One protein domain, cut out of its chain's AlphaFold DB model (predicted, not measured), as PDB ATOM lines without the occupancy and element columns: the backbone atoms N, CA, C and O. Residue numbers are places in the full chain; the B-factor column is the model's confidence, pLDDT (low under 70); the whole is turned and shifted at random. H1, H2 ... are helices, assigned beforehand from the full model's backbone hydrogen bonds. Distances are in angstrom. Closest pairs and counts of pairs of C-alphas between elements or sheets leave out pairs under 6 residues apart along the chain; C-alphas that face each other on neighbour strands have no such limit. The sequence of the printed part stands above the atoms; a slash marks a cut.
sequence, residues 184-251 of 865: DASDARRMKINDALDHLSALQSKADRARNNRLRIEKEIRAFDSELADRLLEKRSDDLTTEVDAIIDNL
ATOM      1  N   ASP A 184     -19.587 -13.890 -19.094       81.94
ATOM      2  CA  ASP A 184     -18.129 -13.874 -18.943       81.94
ATOM      3  C   ASP A 184     -17.532 -15.256 -19.244       81.94
ATOM      4  O   ASP A 184     -17.708 -16.214 -18.490       81.94
ATOM      5  N   ALA A 185     -16.809 -15.341 -20.359       84.19
ATOM      6  CA  ALA A 185     -16.085 -16.530 -20.797       84.19
ATOM      7  C   ALA A 185     -14.551 -16.363 -20.715       84.19
ATOM      8  O   ALA A 185     -13.803 -17.159 -21.290       84.19
ATOM      9  N   SER A 186     -14.056 -15.338 -20.007       84.00
ATOM     10  CA  SER A 186     -12.641 -14.926 -20.005       84.00
ATOM     11  C   SER A 186     -11.652 -16.027 -19.603       84.00
ATOM     12  O   SER A 186     -10.521 -16.043 -20.099       84.00
ATOM     13  N   ASP A 187     -12.057 -16.966 -18.743       83.56
ATOM     14  CA  ASP A 187     -11.205 -18.071 -18.283       83.56
ATOM     15  C   ASP A 187     -10.777 -19.023 -19.411       83.56
ATOM     16  O   ASP A 187      -9.675 -19.581 -19.359       83.56
ATOM     17  N   ALA A 188     -11.568 -19.142 -20.484       84.50
ATOM     18  CA  ALA A 188     -11.220 -19.962 -21.644       84.50
ATOM     19  C   ALA A 188      -9.920 -19.492 -22.336       84.50
ATOM     20  O   ALA A 188      -9.207 -20.313 -22.911       84.50
ATOM     21  N   ARG A 189      -9.514 -18.216 -22.178       83.62
ATOM     22  CA  ARG A 189      -8.221 -17.688 -22.676       83.62
ATOM     23  C   ARG A 189      -6.986 -18.323 -22.015       83.62
ATOM     24  O   ARG A 189      -5.869 -18.065 -22.457       83.62
ATOM     25  N   ARG A 190      -7.157 -19.096 -20.935       82.31
ATOM     26  CA  ARG A 190      -6.077 -19.776 -20.187       82.31
ATOM     27  C   ARG A 190      -6.129 -21.303 -20.276       82.31
ATOM     28  O   ARG A 190      -5.241 -21.967 -19.743       82.31
ATOM     29  N   MET A 191      -7.167 -21.853 -20.899       85.81
ATOM     30  CA  MET A 191      -7.336 -23.290 -21.105       85.81
ATOM     31  C   MET A 191      -6.530 -23.758 -22.333       85.81
ATOM     32  O   MET A 191      -6.035 -22.938 -23.109       85.81
ATOM     33  N   LYS A 192      -6.377 -25.077 -22.516       85.44
ATOM     34  CA  LYS A 192      -5.878 -25.626 -23.794       85.44
ATOM     35  C   LYS A 192      -6.924 -25.410 -24.884       85.44
ATOM     36  O   LYS A 192      -8.099 -25.268 -24.562       85.44
ATOM     37  N   ILE A 193      -6.527 -25.456 -26.156       86.25
ATOM     38  CA  ILE A 193      -7.435 -25.143 -27.277       86.25
ATOM     39  C   ILE A 193      -8.717 -26.002 -27.243       86.25
ATOM     40  O   ILE A 193      -9.810 -25.454 -27.340       86.25
ATOM     41  N   ASN A 194      -8.603 -27.318 -27.037       86.38
ATOM     42  CA  ASN A 194      -9.774 -28.204 -26.962       86.38
ATOM     43  C   ASN A 194     -10.610 -27.942 -25.697       86.38
ATOM     44  O   ASN A 194     -11.798 -27.660 -25.805       86.38
ATOM     45  N   ASP A 195      -9.971 -27.951 -24.518       87.38
ATOM     46  CA  ASP A 195     -10.618 -27.683 -23.224       87.38
ATOM     47  C   ASP A 195     -11.401 -26.340 -23.241       87.38
ATOM     48  O   ASP A 195     -12.481 -26.233 -22.661       87.38
ATOM     49  N   ALA A 196     -10.865 -25.322 -23.931       87.00
ATOM     50  CA  ALA A 196     -11.492 -24.017 -24.135       87.00
ATOM     51  C   ALA A 196     -12.734 -24.099 -25.032       87.00
ATOM     52  O   ALA A 196     -13.777 -23.559 -24.670       87.00
ATOM     53  N   LEU A 197     -12.633 -24.760 -26.191       86.56
ATOM     54  CA  LEU A 197     -13.739 -24.907 -27.143       86.56
ATOM     55  C   LEU A 197     -14.902 -25.710 -26.543       86.56
ATOM     56  O   LEU A 197     -16.053 -25.292 -26.675       86.56
ATOM     57  N   ASP A 198     -14.613 -26.791 -25.813       87.56
ATOM     58  CA  ASP A 198     -15.631 -27.581 -25.113       87.56
ATOM     59  C   ASP A 198     -16.375 -26.716 -24.077       87.56
ATOM     60  O   ASP A 198     -17.608 -26.656 -24.079       87.56
ATOM     61  N   HIS A 199     -15.641 -25.964 -23.247       87.00
ATOM     62  CA  HIS A 199     -16.216 -25.051 -22.252       87.00
ATOM     63  C   HIS A 199     -17.049 -23.921 -22.886       87.00
ATOM     64  O   HIS A 199     -18.143 -23.608 -22.409       87.00
ATOM     65  N   LEU A 200     -16.569 -23.334 -23.987       88.69
ATOM     66  CA  LEU A 200     -17.283 -22.297 -24.733       88.69
ATOM     67  C   LEU A 200     -18.564 -22.836 -25.378       88.69
ATOM     68  O   LEU A 200     -19.598 -22.178 -25.290       88.69
ATOM     69  N   SER A 201     -18.534 -24.046 -25.945       87.81
ATOM     70  CA  SER A 201     -19.726 -24.693 -26.510       87.81
ATOM     71  C   SER A 201     -20.794 -24.969 -25.441       87.81
ATOM     72  O   SER A 201     -21.987 -24.761 -25.674       87.81
ATOM     73  N   ALA A 202     -20.377 -25.348 -24.225       87.12
ATOM     74  CA  ALA A 202     -21.280 -25.548 -23.100       87.12
ATOM     75  C   ALA A 202     -21.949 -24.229 -22.672       87.12
ATOM     76  O   ALA A 202     -23.177 -24.195 -22.533       87.12
ATOM     77  N   LEU A 203     -21.175 -23.143 -22.529       86.25
ATOM     78  CA  LEU A 203     -21.691 -21.800 -22.223       86.25
ATOM     79  C   LEU A 203     -22.637 -21.282 -23.314       86.25
ATOM     80  O   LEU A 203     -23.736 -20.832 -22.991       86.25
ATOM     81  N   GLN A 204     -22.260 -21.412 -24.588       85.69
ATOM     82  CA  GLN A 204     -23.104 -21.049 -25.726       85.69
ATOM     83  C   GLN A 204     -24.434 -21.809 -25.691       85.69
ATOM     84  O   GLN A 204     -25.495 -21.196 -25.743       85.69
ATOM     85  N   SER A 205     -24.408 -23.125 -25.454       85.75
ATOM     86  CA  SER A 205     -25.643 -23.912 -25.353       85.75
ATOM     87  C   SER A 205     -26.562 -23.458 -24.204       85.75
ATOM     88  O   SER A 205     -27.778 -23.650 -24.273       85.75
ATOM     89  N   LYS A 206     -26.024 -22.865 -23.126       82.44
ATOM     90  CA  LYS A 206     -26.839 -22.246 -22.067       82.44
ATOM     91  C   LYS A 206     -27.403 -20.892 -22.501       82.44
ATOM     92  O   LYS A 206     -28.580 -20.635 -22.249       82.44
ATOM     93  N   ALA A 207     -26.602 -20.070 -23.180       81.38
ATOM     94  CA  ALA A 207     -27.032 -18.797 -23.758       81.38
ATOM     95  C   ALA A 207     -28.214 -18.993 -24.723       81.38
ATOM     96  O   ALA A 207     -29.257 -18.358 -24.563       81.38
ATOM     97  N   ASP A 208     -28.088 -19.944 -25.651       85.12
ATOM     98  CA  ASP A 208     -29.105 -20.261 -26.655       85.12
ATOM     99  C   ASP A 208     -30.408 -20.772 -26.022       85.12
ATOM    100  O   ASP A 208     -31.489 -20.316 -26.398       85.12
ATOM    101  N   ARG A 209     -30.334 -21.646 -25.003       83.81
ATOM    102  CA  ARG A 209     -31.522 -22.083 -24.238       83.81
ATOM    103  C   ARG A 209     -32.206 -20.910 -23.536       83.81
ATOM    104  O   ARG A 209     -33.416 -20.748 -23.668       83.81
ATOM    105  N   ALA A 210     -31.450 -20.062 -22.835       81.62
ATOM    106  CA  ALA A 210     -32.006 -18.901 -22.140       81.62
ATOM    107  C   ALA A 210     -32.640 -17.889 -23.115       81.62
ATOM    108  O   ALA A 210     -33.706 -17.336 -22.835       81.62
ATOM    109  N   ARG A 211     -32.022 -17.677 -24.283       82.81
ATOM    110  CA  ARG A 211     -32.552 -16.832 -25.363       82.81
ATOM    111  C   ARG A 211     -33.831 -17.412 -25.968       82.81
ATOM    112  O   ARG A 211     -34.792 -16.669 -26.146       82.81
ATOM    113  N   ASN A 212     -33.860 -18.716 -26.245       87.38
ATOM    114  CA  ASN A 212     -35.045 -19.390 -26.773       87.38
ATOM    115  C   ASN A 212     -36.208 -19.333 -25.771       87.38
ATOM    116  O   ASN A 212     -37.310 -18.940 -26.140       87.38
ATOM    117  N   ASN A 213     -35.949 -19.600 -24.486       86.12
ATOM    118  CA  ASN A 213     -36.959 -19.483 -23.431       86.12
ATOM    119  C   ASN A 213     -37.554 -18.073 -23.358       86.12
ATOM    120  O   ASN A 213     -38.770 -17.949 -23.286       86.12
ATOM    121  N   ARG A 214     -36.742 -17.006 -23.439       85.62
ATOM    122  CA  ARG A 214     -37.272 -15.629 -23.483       85.62
ATOM    123  C   ARG A 214     -38.183 -15.390 -24.685       85.62
ATOM    124  O   ARG A 214     -39.270 -14.853 -24.512       85.62
ATOM    125  N   LEU A 215     -37.760 -15.818 -25.877       87.62
ATOM    126  CA  LEU A 215     -38.554 -15.685 -27.104       87.62
ATOM    127  C   LEU A 215     -39.871 -16.473 -27.035       87.62
ATOM    128  O   LEU A 215     -40.869 -16.014 -27.581       87.62
ATOM    129  N   ARG A 216     -39.881 -17.626 -26.355       87.12
ATOM    130  CA  ARG A 216     -41.090 -18.421 -26.107       87.12
ATOM    131  C   ARG A 216     -41.990 -17.781 -25.058       87.12
ATOM    132  O   ARG A 216     -43.155 -17.569 -25.346       87.12
ATOM    133  N   ILE A 217     -41.470 -17.350 -23.908       88.56
ATOM    134  CA  ILE A 217     -42.260 -16.614 -22.902       88.56
ATOM    135  C   ILE A 217     -42.935 -15.377 -23.531       88.56
ATOM    136  O   ILE A 217     -44.122 -15.138 -23.321       88.56
ATOM    137  N   GLU A 218     -42.210 -14.624 -24.361       86.44
ATOM    138  CA  GLU A 218     -42.711 -13.405 -25.007       86.44
ATOM    139  C   GLU A 218     -43.737 -13.648 -26.134       86.44
ATOM    140  O   GLU A 218     -44.550 -12.764 -26.404       86.44
ATOM    141  N   LYS A 219     -43.739 -14.830 -26.770       86.25
ATOM    142  CA  LYS A 219     -44.681 -15.200 -27.848       86.25
ATOM    143  C   LYS A 219     -45.837 -16.094 -27.397       86.25
ATOM    144  O   LYS A 219     -46.969 -15.888 -27.813       86.25
ATOM    145  N   GLU A 220     -45.520 -17.115 -26.611       84.75
ATOM    146  CA  GLU A 220     -46.363 -18.276 -26.302       84.75
ATOM    147  C   GLU A 220     -47.011 -18.160 -24.914       84.75
ATOM    148  O   GLU A 220     -48.053 -18.764 -24.702       84.75
ATOM    149  N   ILE A 221     -46.454 -17.362 -23.988       87.81
ATOM    150  CA  ILE A 221     -47.024 -17.154 -22.639       87.81
ATOM    151  C   ILE A 221     -47.651 -15.763 -22.487       87.81
ATOM    152  O   ILE A 221     -48.801 -15.665 -22.066       87.81
ATOM    153  N   ARG A 222     -46.961 -14.682 -22.889       88.69
ATOM    154  CA  ARG A 222     -47.477 -13.296 -22.777       88.69
ATOM    155  C   ARG A 222     -48.785 -13.065 -23.549       88.69
ATOM    156  O   ARG A 222     -49.521 -12.135 -23.237       88.69
ATOM    157  N   ALA A 223     -49.085 -13.908 -24.539       86.94
ATOM    158  CA  ALA A 223     -50.360 -13.897 -25.252       86.94
ATOM    159  C   ALA A 223     -51.561 -14.328 -24.385       86.94
ATOM    160  O   ALA A 223     -52.682 -13.988 -24.744       86.94
ATOM    161  N   PHE A 224     -51.330 -15.041 -23.276       86.56
ATOM    162  CA  PHE A 224     -52.348 -15.482 -22.316       86.56
ATOM    163  C   PHE A 224     -52.277 -14.693 -20.999       86.56
ATOM    164  O   PHE A 224     -53.281 -14.173 -20.532       86.56
ATOM    165  N   ASP A 225     -51.083 -14.581 -20.404       87.25
ATOM    166  CA  ASP A 225     -50.859 -13.872 -19.139       87.25
ATOM    167  C   ASP A 225     -49.554 -13.064 -19.215       87.25
ATOM    168  O   ASP A 225     -48.446 -13.603 -19.320       87.25
ATOM    169  N   SER A 226     -49.696 -11.738 -19.167       85.88
ATOM    170  CA  SER A 226     -48.572 -10.802 -19.218       85.88
ATOM    171  C   SER A 226     -47.796 -10.706 -17.903       85.88
ATOM    172  O   SER A 226     -46.571 -10.594 -17.933       85.88
ATOM    173  N   GLU A 227     -48.463 -10.828 -16.753       86.81
ATOM    174  CA  GLU A 227     -47.798 -10.778 -15.453       86.81
ATOM    175  C   GLU A 227     -46.992 -12.051 -15.180       86.81
ATOM    176  O   GLU A 227     -45.912 -11.992 -14.589       86.81
ATOM    177  N   LEU A 228     -47.514 -13.213 -15.579       87.00
ATOM    178  CA  LEU A 228     -46.812 -14.489 -15.470       87.00
ATOM    179  C   LEU A 228     -45.620 -14.526 -16.427       87.00
ATOM    180  O   LEU A 228     -44.539 -14.959 -16.023       87.00
ATOM    181  N   ALA A 229     -45.773 -14.012 -17.653       87.69
ATOM    182  CA  ALA A 229     -44.657 -13.867 -18.582       87.69
ATOM    183  C   ALA A 229     -43.532 -12.996 -17.996       87.69
ATOM    184  O   ALA A 229     -42.376 -13.420 -17.981       87.69
ATOM    185  N   ASP A 230     -43.852 -11.826 -17.441       87.81
ATOM    186  CA  ASP A 230     -42.844 -10.935 -16.857       87.81
ATOM    187  C   ASP A 230     -42.177 -11.563 -15.614       87.81
ATOM    188  O   ASP A 230     -40.946 -11.548 -15.503       87.81
ATOM    189  N   ARG A 231     -42.947 -12.246 -14.750       87.44
ATOM    190  CA  ARG A 231     -42.421 -13.049 -13.624       87.44
ATOM    191  C   ARG A 231     -41.443 -14.148 -14.075       87.44
ATOM    192  O   ARG A 231     -40.455 -14.403 -13.385       87.44
ATOM    193  N   LEU A 232     -41.678 -14.791 -15.223       84.25
ATOM    194  CA  LEU A 232     -40.754 -15.782 -15.797       84.25
ATOM    195  C   LEU A 232     -39.510 -15.141 -16.437       84.25
ATOM    196  O   LEU A 232     -38.431 -15.729 -16.373       84.25
ATOM    197  N   LEU A 233     -39.617 -13.940 -17.017       84.56
ATOM    198  CA  LEU A 233     -38.479 -13.225 -17.620       84.56
ATOM    199  C   LEU A 233     -37.474 -12.695 -16.580       84.56
ATOM    200  O   LEU A 233     -36.274 -12.616 -16.878       84.56
ATOM    201  N   GLU A 234     -37.936 -12.364 -15.369       84.75
ATOM    202  CA  GLU A 234     -37.072 -12.017 -14.231       84.75
ATOM    203  C   GLU A 234     -36.342 -13.238 -13.637       84.75
ATOM    204  O   GLU A 234     -35.211 -13.116 -13.147       84.75
ATOM    205  N   LYS A 235     -36.959 -14.426 -13.695       80.62
ATOM    206  CA  LYS A 235     -36.450 -15.650 -13.064       80.62
ATOM    207  C   LYS A 235     -35.206 -16.193 -13.780       80.62
ATOM    208  O   LYS A 235     -35.238 -16.603 -14.937       80.62
ATOM    209  N   ARG A 236     -34.080 -16.248 -13.058       67.12
ATOM    210  CA  ARG A 236     -32.805 -16.812 -13.541       67.12
ATOM    211  C   ARG A 236     -32.559 -18.207 -12.958       67.12
ATOM    212  O   ARG A 236     -31.847 -18.341 -11.967       67.12
ATOM    213  N   SER A 237     -33.137 -19.233 -13.579       71.94
ATOM    214  CA  SER A 237     -32.932 -20.650 -13.236       71.94
ATOM    215  C   SER A 237     -32.525 -21.466 -14.466       71.94
ATOM    216  O   SER A 237     -33.049 -21.237 -15.553       71.94
ATOM    217  N   ASP A 238     -31.617 -22.434 -14.300       66.56
ATOM    218  CA  ASP A 238     -31.220 -23.348 -15.389       66.56
ATOM    219  C   ASP A 238     -32.398 -24.241 -15.836       66.56
ATOM    220  O   ASP A 238     -32.533 -24.525 -17.024       66.56
ATOM    221  N   ASP A 239     -33.292 -24.614 -14.911       73.31
ATOM    222  CA  ASP A 239     -34.460 -25.477 -15.165       73.31
ATOM    223  C   ASP A 239     -35.646 -24.755 -15.844       73.31
ATOM    224  O   ASP A 239     -36.696 -25.353 -16.059       73.31
ATOM    225  N   LEU A 240     -35.506 -23.471 -16.207       80.56
ATOM    226  CA  LEU A 240     -36.610 -22.650 -16.738       80.56
ATOM    227  C   LEU A 240     -37.245 -23.235 -18.019       80.56
ATOM    228  O   LEU A 240     -38.379 -22.895 -18.333       80.56
ATOM    229  N   THR A 241     -36.548 -24.109 -18.760       83.94
ATOM    230  CA  THR A 241     -37.121 -24.790 -19.937       83.94
ATOM    231  C   THR A 241     -38.359 -25.605 -19.571       83.94
ATOM    232  O   THR A 241     -39.403 -25.407 -20.177       83.94
ATOM    233  N   THR A 242     -38.272 -26.469 -18.554       86.12
ATOM    234  CA  THR A 242     -39.339 -27.436 -18.243       86.12
ATOM    235  C   THR A 242     -40.545 -26.775 -17.583       86.12
ATOM    236  O   THR A 242     -41.671 -27.218 -17.781       86.12
ATOM    237  N   GLU A 243     -40.324 -25.687 -16.839       86.38
ATOM    238  CA  GLU A 243     -41.403 -24.839 -16.327       86.38
ATOM    239  C   GLU A 243     -42.138 -24.119 -17.466       86.38
ATOM    240  O   GLU A 243     -43.364 -24.110 -17.489       86.38
ATOM    241  N   VAL A 244     -41.400 -23.547 -18.427       87.56
ATOM    242  CA  VAL A 244     -41.972 -22.874 -19.607       87.56
ATOM    243  C   VAL A 244     -42.753 -23.861 -20.475       87.56
ATOM    244  O   VAL A 244     -43.885 -23.555 -20.841       87.56
ATOM    245  N   ASP A 245     -42.200 -25.050 -20.737       88.31
ATOM    246  CA  ASP A 245     -42.884 -26.132 -21.457       88.31
ATOM    247  C   ASP A 245     -44.209 -26.505 -20.772       88.31
ATOM    248  O   ASP A 245     -45.270 -26.383 -21.378       88.31
ATOM    249  N   ALA A 246     -44.177 -26.845 -19.478       89.88
ATOM    250  CA  ALA A 246     -45.371 -27.257 -18.737       89.88
ATOM    251  C   ALA A 246     -46.454 -26.162 -18.640       89.88
ATOM    252  O   ALA A 246     -47.644 -26.475 -18.580       89.88
ATOM    253  N   ILE A 247     -46.065 -24.882 -18.621       89.25
ATOM    254  CA  ILE A 247     -47.003 -23.748 -18.607       89.25
ATOM    255  C   ILE A 247     -47.650 -23.556 -19.985       89.25
ATOM    256  O   ILE A 247     -48.862 -23.353 -20.057       89.25
ATOM    257  N   ILE A 248     -46.879 -23.662 -21.071       88.75
ATOM    258  CA  ILE A 248     -47.402 -23.564 -22.443       88.75
ATOM    259  C   ILE A 248     -48.327 -24.746 -22.748       88.75
ATOM    260  O   ILE A 248     -49.428 -24.539 -23.259       88.75
ATOM    261  N   ASP A 249     -47.938 -25.964 -22.370       89.69
ATOM    262  CA  ASP A 249     -48.770 -27.162 -22.523       89.69
ATOM    263  C   ASP A 249     -50.077 -27.035 -21.719       89.69
ATOM    264  O   ASP A 249     -51.147 -27.385 -22.217       89.69
ATOM    265  N   ASN A 250     -50.040 -26.469 -20.504       92.50
ATOM    266  CA  ASN A 250     -51.244 -26.236 -19.702       92.50
ATOM    267  C   ASN A 250     -52.185 -25.187 -20.322       92.50
ATOM    268  O   ASN A 250     -53.383 -25.434 -20.423       92.50
ATOM    269  N   LEU A 251     -51.662 -24.034 -20.744       89.31
ATOM    270  CA  LEU A 251     -52.471 -22.951 -21.322       89.31
ATOM    271  C   LEU A 251     -53.053 -23.337 -22.689       89.31
ATOM    272  O   LEU A 251     -54.223 -23.072 -22.962       89.31
TER     273      LEU A 251
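Overview. This is residues 184 to 251 of the 865 residues of an uncharacterized protein of Euryarchaeota archaeon (UniProt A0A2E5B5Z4). One long helix, H2, makes the length of a rod, with short H1 folded back on its first part and H3 and H4 packed on its last part. The 68 printed residues hold four named helices, H1 to H4 in order, and no named strand: all helix. The whole is loose, with a radius of gyration of the C-alphas of 15.5 A, and spans 47 by 19 by 16 A.

Along the chain. H1, residues 186 to 190, begins at C-alpha 186 (-12.641, -14.926, -20.005). H2, residues 193 to 221, measures 40.7 A, H3, residues 226 to 234, 12.6 A, and H4, residues 240 to 251, 16.5 A, ending at C-alpha 251 (-52.471, -22.951, -21.322).

Arrangement. H2 touches H1 with residues 195 to 200 alone, the closest C-alphas being Ala 188 and Ala 196, 4.8 A. H2 and H3 form a helical hairpin at 14 degrees, a shallow tilt, closest at C-alphas of Ile 217 and Ala 229, 5.7 A. H2 touches H4 the same way, at a shallow tilt of 23 degrees, closest at C-alphas of Asn 213 and Thr 241, 6.4 A. Every O i to N i+4 pair is within hydrogen-bond range in H2, H3 and H4; H1 has 0 of 1, but 2 of 2 O i to N i+3.

Size, cuts and confidence. The printed part has no cut, and residues 236 and 238 are under 70.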